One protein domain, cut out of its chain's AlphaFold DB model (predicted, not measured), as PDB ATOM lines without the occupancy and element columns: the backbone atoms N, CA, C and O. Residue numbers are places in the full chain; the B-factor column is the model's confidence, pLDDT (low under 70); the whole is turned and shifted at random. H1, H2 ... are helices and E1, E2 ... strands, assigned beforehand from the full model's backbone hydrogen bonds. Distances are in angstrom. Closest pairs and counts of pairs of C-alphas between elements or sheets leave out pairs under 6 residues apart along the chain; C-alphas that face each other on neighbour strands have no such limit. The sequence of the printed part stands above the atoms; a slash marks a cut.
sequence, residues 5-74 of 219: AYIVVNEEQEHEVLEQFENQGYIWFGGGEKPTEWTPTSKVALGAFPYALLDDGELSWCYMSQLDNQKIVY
ATOM      1  N   ALA A   5     241.688 265.946 229.329       86.19
ATOM      2  CA  ALA A   5     242.352 264.755 228.825       86.19
ATOM      3  C   ALA A   5     243.746 264.643 229.451       86.19
ATOM      4  O   ALA A   5     244.557 265.557 229.359       86.19
ATOM      5  N   TYR A   6     244.047 263.520 230.078       86.19
ATOM      6  CA  TYR A   6     245.341 263.235 230.682       86.19
ATOM      7  C   TYR A   6     246.064 262.263 229.765       86.19
ATOM      8  O   TYR A   6     245.653 261.112 229.627       86.19
ATOM      9  N   ILE A   7     247.107 262.744 229.090       82.94
ATOM     10  CA  ILE A   7     247.863 261.916 228.150       82.94
ATOM     11  C   ILE A   7     248.789 261.005 228.938       82.94
ATOM     12  O   ILE A   7     249.689 261.489 229.620       82.94
ATOM     13  N   VAL A   8     248.582 259.703 228.799       81.50
ATOM     14  CA  VAL A   8     249.366 258.648 229.435       81.50
ATOM     15  C   VAL A   8     250.202 257.931 228.392       81.50
ATOM     16  O   VAL A   8     249.711 257.480 227.354       81.50
ATOM     17  N   VAL A   9     251.503 257.870 228.651       76.56
ATOM     18  CA  VAL A   9     252.517 257.441 227.680       76.56
ATOM     19  C   VAL A   9     253.302 256.201 228.133       76.56
ATOM     20  O   VAL A   9     254.055 255.631 227.342       76.56
ATOM     21  N   ASN A  10     253.141 255.780 229.388       75.38
ATOM     22  CA  ASN A  10     253.715 254.565 229.966       75.38
ATOM     23  C   ASN A  10     252.903 254.100 231.198       75.38
ATOM     24  O   ASN A  10     252.035 254.827 231.680       75.38
ATOM     25  N   GLU A  11     253.188 252.889 231.691       82.06
ATOM     26  CA  GLU A  11     252.458 252.253 232.806       82.06
ATOM     27  C   GLU A  11     252.605 253.013 234.126       82.06
ATOM     28  O   GLU A  11     251.659 253.110 234.901       82.06
ATOM     29  N   GLU A  12     253.781 253.585 234.378       81.12
ATOM     30  CA  GLU A  12     254.040 254.344 235.600       81.12
ATOM     31  C   GLU A  12     253.180 255.615 235.652       81.12
ATOM     32  O   GLU A  12     252.653 255.976 236.704       81.12
ATOM     33  N   GLN A  13     253.010 256.275 234.506       78.88
ATOM     34  CA  GLN A  13     252.161 257.451 234.372       78.88
ATOM     35  C   GLN A  13     250.677 257.084 234.458       78.88
ATOM     36  O   GLN A  13     249.913 257.775 235.125       78.88
ATOM     37  N   GLU A  14     250.265 255.990 233.812       86.12
ATOM     38  CA  GLU A  14     248.906 255.460 233.954       86.12
ATOM     39  C   GLU A  14     248.566 255.235 235.425       86.12
ATOM     40  O   GLU A  14     247.550 255.740 235.896       86.12
ATOM     41  N   HIS A  15     249.441 254.560 236.172       87.00
ATOM     42  CA  HIS A  15     249.191 254.270 237.577       87.00
ATOM     43  C   HIS A  15     249.036 255.539 238.425       87.00
ATOM     44  O   HIS A  15     248.080 255.652 239.188       87.00
ATOM     45  N   GLU A  16     249.929 256.520 238.277       86.31
ATOM     46  CA  GLU A  16     249.846 257.757 239.063       86.31
ATOM     47  C   GLU A  16     248.608 258.598 238.740       86.31
ATOM     48  O   GLU A  16     247.963 259.123 239.652       86.31
ATOM     49  N   VAL A  17     248.254 258.738 237.459       86.88
ATOM     50  CA  VAL A  17     247.051 259.486 237.070       86.88
ATOM     51  C   VAL A  17     245.802 258.788 237.616       86.88
ATOM     52  O   VAL A  17     244.905 259.450 238.144       86.88
ATOM     53  N   LEU A  18     245.756 257.455 237.567       90.00
ATOM     54  CA  LEU A  18     244.651 256.679 238.128       90.00
ATOM     55  C   LEU A  18     244.577 256.793 239.658       90.00
ATOM     56  O   LEU A  18     243.486 256.990 240.187       90.00
ATOM     57  N   GLU A  19     245.703 256.769 240.378       90.88
ATOM     58  CA  GLU A  19     245.722 257.031 241.826       90.88
ATOM     59  C   GLU A  19     245.180 258.426 242.164       90.88
ATOM     60  O   GLU A  19     244.436 258.593 243.135       90.88
ATOM     61  N   GLN A  20     245.524 259.447 241.373       89.00
ATOM     62  CA  GLN A  20     244.994 260.799 241.570       89.00
ATOM     63  C   GLN A  20     243.477 260.841 241.383       89.00
ATOM     64  O   GLN A  20     242.785 261.442 242.211       89.00
ATOM     65  N   PHE A  21     242.957 260.198 240.337       89.56
ATOM     66  CA  PHE A  21     241.519 260.099 240.102       89.56
ATOM     67  C   PHE A  21     240.805 259.326 241.211       89.56
ATOM     68  O   PHE A  21     239.770 259.776 241.705       89.56
ATOM     69  N   GLU A  22     241.375 258.214 241.672       90.81
ATOM     70  CA  GLU A  22     240.793 257.426 242.759       90.81
ATOM     71  C   GLU A  22     240.728 258.228 244.064       90.81
ATOM     72  O   GLU A  22     239.687 258.263 244.720       90.81
ATOM     73  N   ASN A  23     241.798 258.955 244.401       89.31
ATOM     74  CA  ASN A  23     241.830 259.849 245.562       89.31
ATOM     75  C   ASN A  23     240.815 261.001 245.462       89.31
ATOM     76  O   ASN A  23     240.363 261.519 246.484       89.31
ATOM     77  N   GLN A  24     240.451 261.402 244.244       88.56
ATOM     78  CA  GLN A  24     239.410 262.397 243.977       88.56
ATOM     79  C   GLN A  24     237.994 261.793 243.946       88.56
ATOM     80  O   GLN A  24     237.021 262.534 243.821       88.56
ATOM     81  N   GLY A  25     237.859 260.472 244.117       88.94
ATOM     82  CA  GLY A  25     236.577 259.769 244.179       88.94
ATOM     83  C   GLY A  25     235.972 259.423 242.819       88.94
ATOM     84  O   GLY A  25     234.777 259.135 242.753       88.94
ATOM     85  N   TYR A  26     236.766 259.457 241.746       89.62
ATOM     86  CA  TYR A  26     236.318 259.047 240.416       89.62
ATOM     87  C   TYR A  26     236.080 257.537 240.341       89.62
ATOM     88  O   TYR A  26     236.663 256.755 241.093       89.62
ATOM     89  N   ILE A  27     235.247 257.139 239.381       90.94
ATOM     90  CA  ILE A  27     234.956 255.751 239.012       90.94
ATOM     91  C   ILE A  27     234.944 255.621 237.489       90.94
ATOM     92  O   ILE A  27     234.667 256.597 236.786       90.94
ATOM     93  N   TRP A  28     235.226 254.423 236.977       89.12
ATOM     94  CA  TRP A  28     235.168 254.152 235.541       89.12
ATOM     95  C   TRP A  28     233.742 254.207 234.991       89.12
ATOM     96  O   TRP A  28     232.818 253.586 235.541       89.12
ATOM     97  N   PHE A  29     233.598 254.876 233.847       83.94
ATOM     98  CA  PHE A  29     232.370 254.922 233.067       83.94
ATOM     99  C   PHE A  29     231.903 253.506 232.716       83.94
ATOM    100  O   PHE A  29     232.654 252.693 232.170       83.94
ATOM    101  N   GLY A  30     230.644 253.197 233.029       74.62
ATOM    102  CA  GLY A  30     230.011 251.920 232.679       74.62
ATOM    103  C   GLY A  30     230.399 250.705 233.534       74.62
ATOM    104  O   GLY A  30     229.915 249.609 233.248       74.62
ATOM    105  N   GLY A  31     231.220 250.869 234.578       68.06
ATOM    106  CA  GLY A  31     231.672 249.751 235.420       68.06
ATOM    107  C   GLY A  31     231.636 250.006 236.924       68.06
ATOM    108  O   GLY A  31     231.521 249.051 237.689       68.06
ATOM    109  N   GLY A  32     231.720 251.264 237.370       75.44
ATOM    110  CA  GLY A  32     231.770 251.608 238.799       75.44
ATOM    111  C   GLY A  32     233.027 251.119 239.533       75.44
ATOM    112  O   GLY A  32     233.163 251.366 240.729       75.44
ATOM    113  N   GLU A  33     233.933 250.430 238.831       84.94
ATOM    114  CA  GLU A  33     235.242 250.018 239.327       84.94
ATOM    115  C   GLU A  33     236.090 251.251 239.641       84.94
ATOM    116  O   GLU A  33     235.956 252.310 239.008       84.94
ATOM    117  N   LYS A  34     236.981 251.110 240.622       89.56
ATOM    118  CA  LYS A  34     237.899 252.191 240.961       89.56
ATOM    119  C   LYS A  34     238.973 252.360 239.883       89.56
ATOM    120  O   LYS A  34     239.360 251.369 239.259       89.56
ATOM    121  N   PRO A  35     239.511 253.579 239.705       89.25
ATOM    122  CA  PRO A  35     240.537 253.863 238.712       89.25
ATOM    123  C   PRO A  35     241.722 252.890 238.726       89.25
ATOM    124  O   PRO A  35     242.108 252.430 237.659       89.25
ATOM    125  N   THR A  36     242.264 252.505 239.889       89.88
ATOM    126  CA  THR A  36     243.437 251.604 239.947       89.88
ATOM    127  C   THR A  36     243.102 250.111 239.821       89.88
ATOM    128  O   THR A  36     243.982 249.300 239.531       89.88
ATOM    129  N   GLU A  37     241.834 249.717 239.990       88.25
ATOM    130  CA  GLU A  37     241.384 248.318 239.877       88.25
ATOM    131  C   GLU A  37     241.221 247.874 238.412       88.25
ATOM    132  O   GLU A  37     241.301 246.680 238.091       88.25
ATOM    133  N   TRP A  38     241.034 248.841 237.512       87.38
ATOM    134  CA  TRP A  38     240.945 248.627 236.075       87.38
ATOM    135  C   TRP A  38     241.878 249.583 235.340       87.38
ATOM    136  O   TRP A  38     241.697 250.792 235.365       87.38
ATOM    137  N   THR A  39     242.874 249.037 234.648       85.69
ATOM    138  CA  THR A  39     243.840 249.832 233.877       85.69
ATOM    139  C   THR A  39     243.708 249.500 232.386       85.69
ATOM    140  O   THR A  39     243.785 248.305 232.047       85.69
ATOM    141  N   PRO A  40     243.575 250.493 231.485       81.81
ATOM    142  CA  PRO A  40     243.555 250.274 230.040       81.81
ATOM    143  C   PRO A  40     244.682 249.364 229.529       81.81
ATOM    144  O   PRO A  40     244.431 248.474 228.708       81.81
ATOM    145  N   THR A  41     245.901 249.517 230.056       80.19
ATOM    146  CA  THR A  41     247.067 248.750 229.592       80.19
ATOM    147  C   THR A  41     246.942 247.251 229.862       80.19
ATOM    148  O   THR A  41     247.244 246.451 228.976       80.19
ATOM    149  N   SER A  42     246.447 246.846 231.040       76.06
ATOM    150  CA  SER A  42     246.326 245.423 231.410       76.06
ATOM    151  C   SER A  42     245.054 244.745 230.888       76.06
ATOM    152  O   SER A  42     245.060 243.539 230.632       76.06
ATOM    153  N   LYS A  43     243.955 245.494 230.718       72.44
ATOM    154  CA  LYS A  43     242.619 244.929 230.443       72.44
ATOM    155  C   LYS A  43     242.234 244.928 228.967       72.44
ATOM    156  O   LYS A  43     241.485 244.048 228.547       72.44
ATOM    157  N   VAL A  44     242.739 245.873 228.173       61.72
ATOM    158  CA  VAL A  44     242.323 246.049 226.766       61.72
ATOM    159  C   VAL A  44     243.286 245.358 225.783       61.72
ATOM    160  O   VAL A  44     243.109 245.438 224.573       61.72
ATOM    161  N   ALA A  45     244.289 244.622 226.281       50.72
ATOM    162  CA  ALA A  45     245.219 243.809 225.482       50.72
ATOM    163  C   ALA A  45     245.889 244.552 224.307       50.72
ATOM    164  O   ALA A  45     246.256 243.929 223.311       50.72
ATOM    165  N   LEU A  46     246.056 245.876 224.411       51.22
ATOM    166  CA  LEU A  46     246.658 246.668 223.339       51.22
ATOM    167  C   LEU A  46     247.954 247.373 223.714       51.22
ATOM    168  O   LEU A  46     248.675 247.720 222.786       51.22
ATOM    169  N   GLY A  47     248.311 247.545 224.996       53.41
ATOM    170  CA  GLY A  47     249.643 248.040 225.410       53.41
ATOM    171  C   GLY A  47     250.121 249.330 224.715       53.41
ATOM    172  O   GLY A  47     251.316 249.643 224.697       53.41
ATOM    173  N   ALA A  48     249.208 250.051 224.064       65.62
ATOM    174  CA  ALA A  48     249.532 251.008 223.022       65.62
ATOM    175  C   ALA A  48     249.465 252.403 223.613       65.62
ATOM    176  O   ALA A  48     248.539 253.167 223.364       65.62
ATOM    177  N   PHE A  49     250.472 252.731 224.409       70.56
ATOM    178  CA  PHE A  49     250.750 254.125 224.690       70.56
ATOM    179  C   PHE A  49     251.272 254.838 223.425       70.56
ATOM    180  O   PHE A  49     252.018 254.220 222.646       70.56
ATOM    181  N   PRO A  50     251.000 256.143 223.260       76.75
ATOM    182  CA  PRO A  50     250.221 256.988 224.168       76.75
ATOM    183  C   PRO A  50     248.701 256.877 223.956       76.75
ATOM    184  O   PRO A  50     248.240 256.645 222.839       76.75
ATOM    185  N   TYR A  51     247.931 257.098 225.020       82.19
ATOM    186  CA  TYR A  51     246.472 257.255 224.986       82.19
ATOM    187  C   TYR A  51     246.037 258.328 226.002       82.19
ATOM    188  O   TYR A  51     246.883 258.883 226.704       82.19
ATOM    189  N   ALA A  52     244.748 258.665 226.061       86.56
ATOM    190  CA  ALA A  52     244.234 259.671 226.986       86.56
ATOM    191  C   ALA A  52     243.210 259.098 227.971       86.56
ATOM    192  O   ALA A  52     242.354 258.303 227.585       86.56
ATOM    193  N   LEU A  53     243.280 259.553 229.222       88.69
ATOM    194  CA  LEU A  53     242.239 259.396 230.238       88.69
ATOM    195  C   LEU A  53     241.396 260.672 230.278       88.69
ATOM    196  O   LEU A  53     241.948 261.767 230.372       88.69
ATOM    197  N   LEU A  54     240.079 260.547 230.177       88.06
ATOM    198  CA  LEU A  54     239.159 261.676 230.103       88.06
ATOM    199  C   LEU A  54     238.456 261.885 231.447       88.06
ATOM    200  O   LEU A  54     237.977 260.933 232.057       88.06
ATOM    201  N   ASP A  55     238.404 263.145 231.875       85.38
ATOM    202  CA  ASP A  55     237.633 263.649 233.016       85.38
ATOM    203  C   ASP A  55     236.427 264.425 232.461       85.38
ATOM    204  O   ASP A  55     236.538 265.619 232.151       85.38
ATOM    205  N   ASP A  56     235.310 263.710 232.278       77.19
ATOM    206  CA  ASP A  56     234.023 264.211 231.758       77.19
ATOM    207  C   ASP A  56     232.874 264.108 232.793       77.19
ATOM    208  O   ASP A  56     231.691 264.248 232.472       77.19
ATOM    209  N   GLY A  57     233.228 263.902 234.067       77.19
ATOM    210  CA  GLY A  57     232.307 263.593 235.168       77.19
ATOM    211  C   GLY A  57     232.323 262.115 235.571       77.19
ATOM    212  O   GLY A  57     232.084 261.809 236.739       77.19
ATOM    213  N   GLU A  58     232.689 261.225 234.651       82.06
ATOM    214  CA  GLU A  58     233.131 259.859 234.929       82.06
ATOM    215  C   GLU A  58     234.532 259.660 234.319       82.06
ATOM    216  O   GLU A  58     235.019 260.491 233.552       82.06
ATOM    217  N   LEU A  59     235.240 258.601 234.715       88.31
ATOM    218  CA  LEU A  59     236.545 258.301 234.132       88.31
ATOM    219  C   LEU A  59     236.354 257.451 232.876       88.31
ATOM    220  O   LEU A  59     235.808 256.349 232.944       88.31
ATOM    221  N   SER A  60     236.829 257.928 231.732       88.56
ATOM    222  CA  SER A  60     236.869 257.148 230.492       88.56
ATOM    223  C   SER A  60     238.253 257.226 229.841       88.56
ATOM    224  O   SER A  60     239.150 257.910 230.331       88.56
ATOM    225  N   TRP A  61     238.483 256.464 228.772       88.38
ATOM    226  CA  TRP A  61     239.748 256.495 228.039       88.38
ATOM    227  C   TRP A  61     239.494 256.496 226.533       88.38
ATOM    228  O   TRP A  61     238.490 255.958 226.060       88.38
ATOM    229  N   CYS A  62     240.413 257.082 225.771       84.19
ATOM    230  CA  CYS A  62     240.364 257.070 224.315       84.19
ATOM    231  C   CYS A  62     241.766 257.057 223.699       84.19
ATOM    232  O   CYS A  62     242.768 257.394 224.341       84.19
ATOM    233  N   TYR A  63     241.854 256.660 222.429       81.06
ATOM    234  CA  TYR A  63     243.080 256.840 221.660       81.06
ATOM    235  C   TYR A  63     243.359 258.323 221.442       81.06
ATOM    236  O   TYR A  63     242.436 259.117 221.283       81.06
ATOM    237  N   MET A  64     244.639 258.673 221.289       78.38
ATOM    238  CA  MET A  64     245.035 260.038 220.925       78.38
ATOM    239  C   MET A  64     244.272 260.558 219.701       78.38
ATOM    240  O   MET A  64     243.882 261.716 219.678       78.38
ATOM    241  N   SER A  65     244.011 259.705 218.700       73.88
ATOM    242  CA  SER A  65     243.283 260.062 217.470       73.88
ATOM    243  C   SER A  65     241.799 260.361 217.665       73.88
ATOM    244  O   SER A  65     241.134 260.755 216.713       73.88
ATOM    245  N   GLN A  66     241.270 260.122 218.860       79.75
ATOM    246  CA  GLN A  66     239.887 260.403 219.233       79.75
ATOM    247  C   GLN A  66     239.774 261.661 220.099       79.75
ATOM    248  O   GLN A  66     238.662 262.026 220.477       79.75
ATOM    249  N   LEU A  67     240.897 262.312 220.422       81.06
ATOM    250  CA  LEU A  67     240.876 263.601 221.091       81.06
ATOM    251  C   LEU A  67     240.411 264.682 220.116       81.06
ATOM    252  O   LEU A  67     240.901 264.785 218.991       81.06
ATOM    253  N   ASP A  68     239.489 265.500 220.594       78.25
ATOM    254  CA  ASP A  68     238.936 266.650 219.899       78.25
ATOM    255  C   ASP A  68     239.276 267.909 220.711       78.25
ATOM    256  O   ASP A  68     240.440 268.305 220.807       78.25
ATOM    257  N   ASN A  69     238.290 268.500 221.378       75.69
ATOM    258  CA  ASN A  69     238.394 269.771 222.085       75.69
ATOM    259  C   ASN A  69     238.732 269.644 223.585       75.69
ATOM    260  O   ASN A  69     238.621 270.632 224.318       75.69
ATOM    261  N   GLN A  70     239.127 268.455 224.057       80.31
ATOM    262  CA  GLN A  70     239.388 268.216 225.480       80.31
ATOM    263  C   GLN A  70     240.652 268.910 225.970       80.31
ATOM    264  O   GLN A  70     241.685 268.856 225.306       80.31
ATOM    265  N   LYS A  71     240.576 269.443 227.197       77.38
ATOM    266  CA  LYS A  71     241.655 270.042 227.980       77.38
ATOM    267  C   LYS A  71     242.789 269.058 228.320       77.38
ATOM    268  O   LYS A  71     242.784 268.512 229.410       77.38
ATOM    269  N   ILE A  72     243.778 268.857 227.456       75.50
ATOM    270  CA  ILE A  72     245.083 268.254 227.746       75.50
ATOM    271  C   ILE A  72     245.692 268.839 229.033       75.50
ATOM    272  O   ILE A  72     246.106 270.000 229.099       75.50
ATOM    273  N   VAL A  73     245.742 268.007 230.071       71.31
ATOM    274  CA  VAL A  73     246.383 268.279 231.357       71.31
ATOM    275  C   VAL A  73     247.647 267.439 231.455       71.31
ATOM    276  O   VAL A  73     247.627 266.226 231.264       71.31
ATOM    277  N   TYR A  74     248.754 268.109 231.766       63.84
ATOM    278  CA  TYR A  74     250.035 267.469 232.027       63.84
ATOM    279  C   TYR A  74     250.222 267.257 233.538       63.84
ATOM    280  O   TYR A  74     250.188 268.223 234.303       63.84
TER     281      TYR A  74
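What this domain is: This is residues 5 to 74 of the 219 residues of an uncharacterized protein of Weissella paramesenteroides ATCC 33313 (UniProt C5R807). A small, strongly twisted sheet of four strands has one helix, H1, lying along one face, which gives two layers. A long loop, residues 24 to 39, leads from H1 to the short H2, which only grazes the sheet. The printed part has 70 residues, with two named helices and four named strands that follow each other along the chain as E1, H1, H2, E2, E3, E4; the sheet runs E3, E2, E1, E4 and is mixed. The class is mixed, helices and strands, with 34 residues, under half, in named elements. The whole is compact and rounded, with a radius of gyration of the C-alphas of 10.9 A and spans of 26 by 26 by 22 A.

How they stand to each other: E1, residues 5 to 8, is antiparallel to E2, residues 51 to 55, with N 6 and O 53 2.8 A apart, within hydrogen-bond range. On the other side of E1, E4, residues 71 to 73, is parallel to it, with N 5 and O 71 at 2.8 A. E2 and E3, residues 59 to 63, form a hairpin, with N 54 and O 60 at 2.8 A. H1, residues 11 to 23, is over E2 and E1 at a height over the sheet of 9.8 A; it runs along the strands, at 6 degrees to E2 on the local plane. H2, residues 40 to 43, is close to H1 but not clearly touching; their closest C-alphas, of Glu 11 and Thr 41, are 7.2 A apart. In H1 every O i to N i+4 pair is within hydrogen-bond range; H2 is too short for such a pair.

Where its parts are: E1 begins at C-alpha 5, (242.352, 264.755, 228.825). H1 measures 18.3 A, E2 13.5 A and E3 14.2 A. E4 ends at C-alpha 73, (246.383, 268.279, 231.357).

The domain as a whole: The C-alphas farthest apart, of Asn 23 and Ser 65, are 28.1 A apart. The printed part has no cut, and the link from H1 to H2 is long. The pLDDT is under 70 at residue 31, residues 44 to 48 and residue 74.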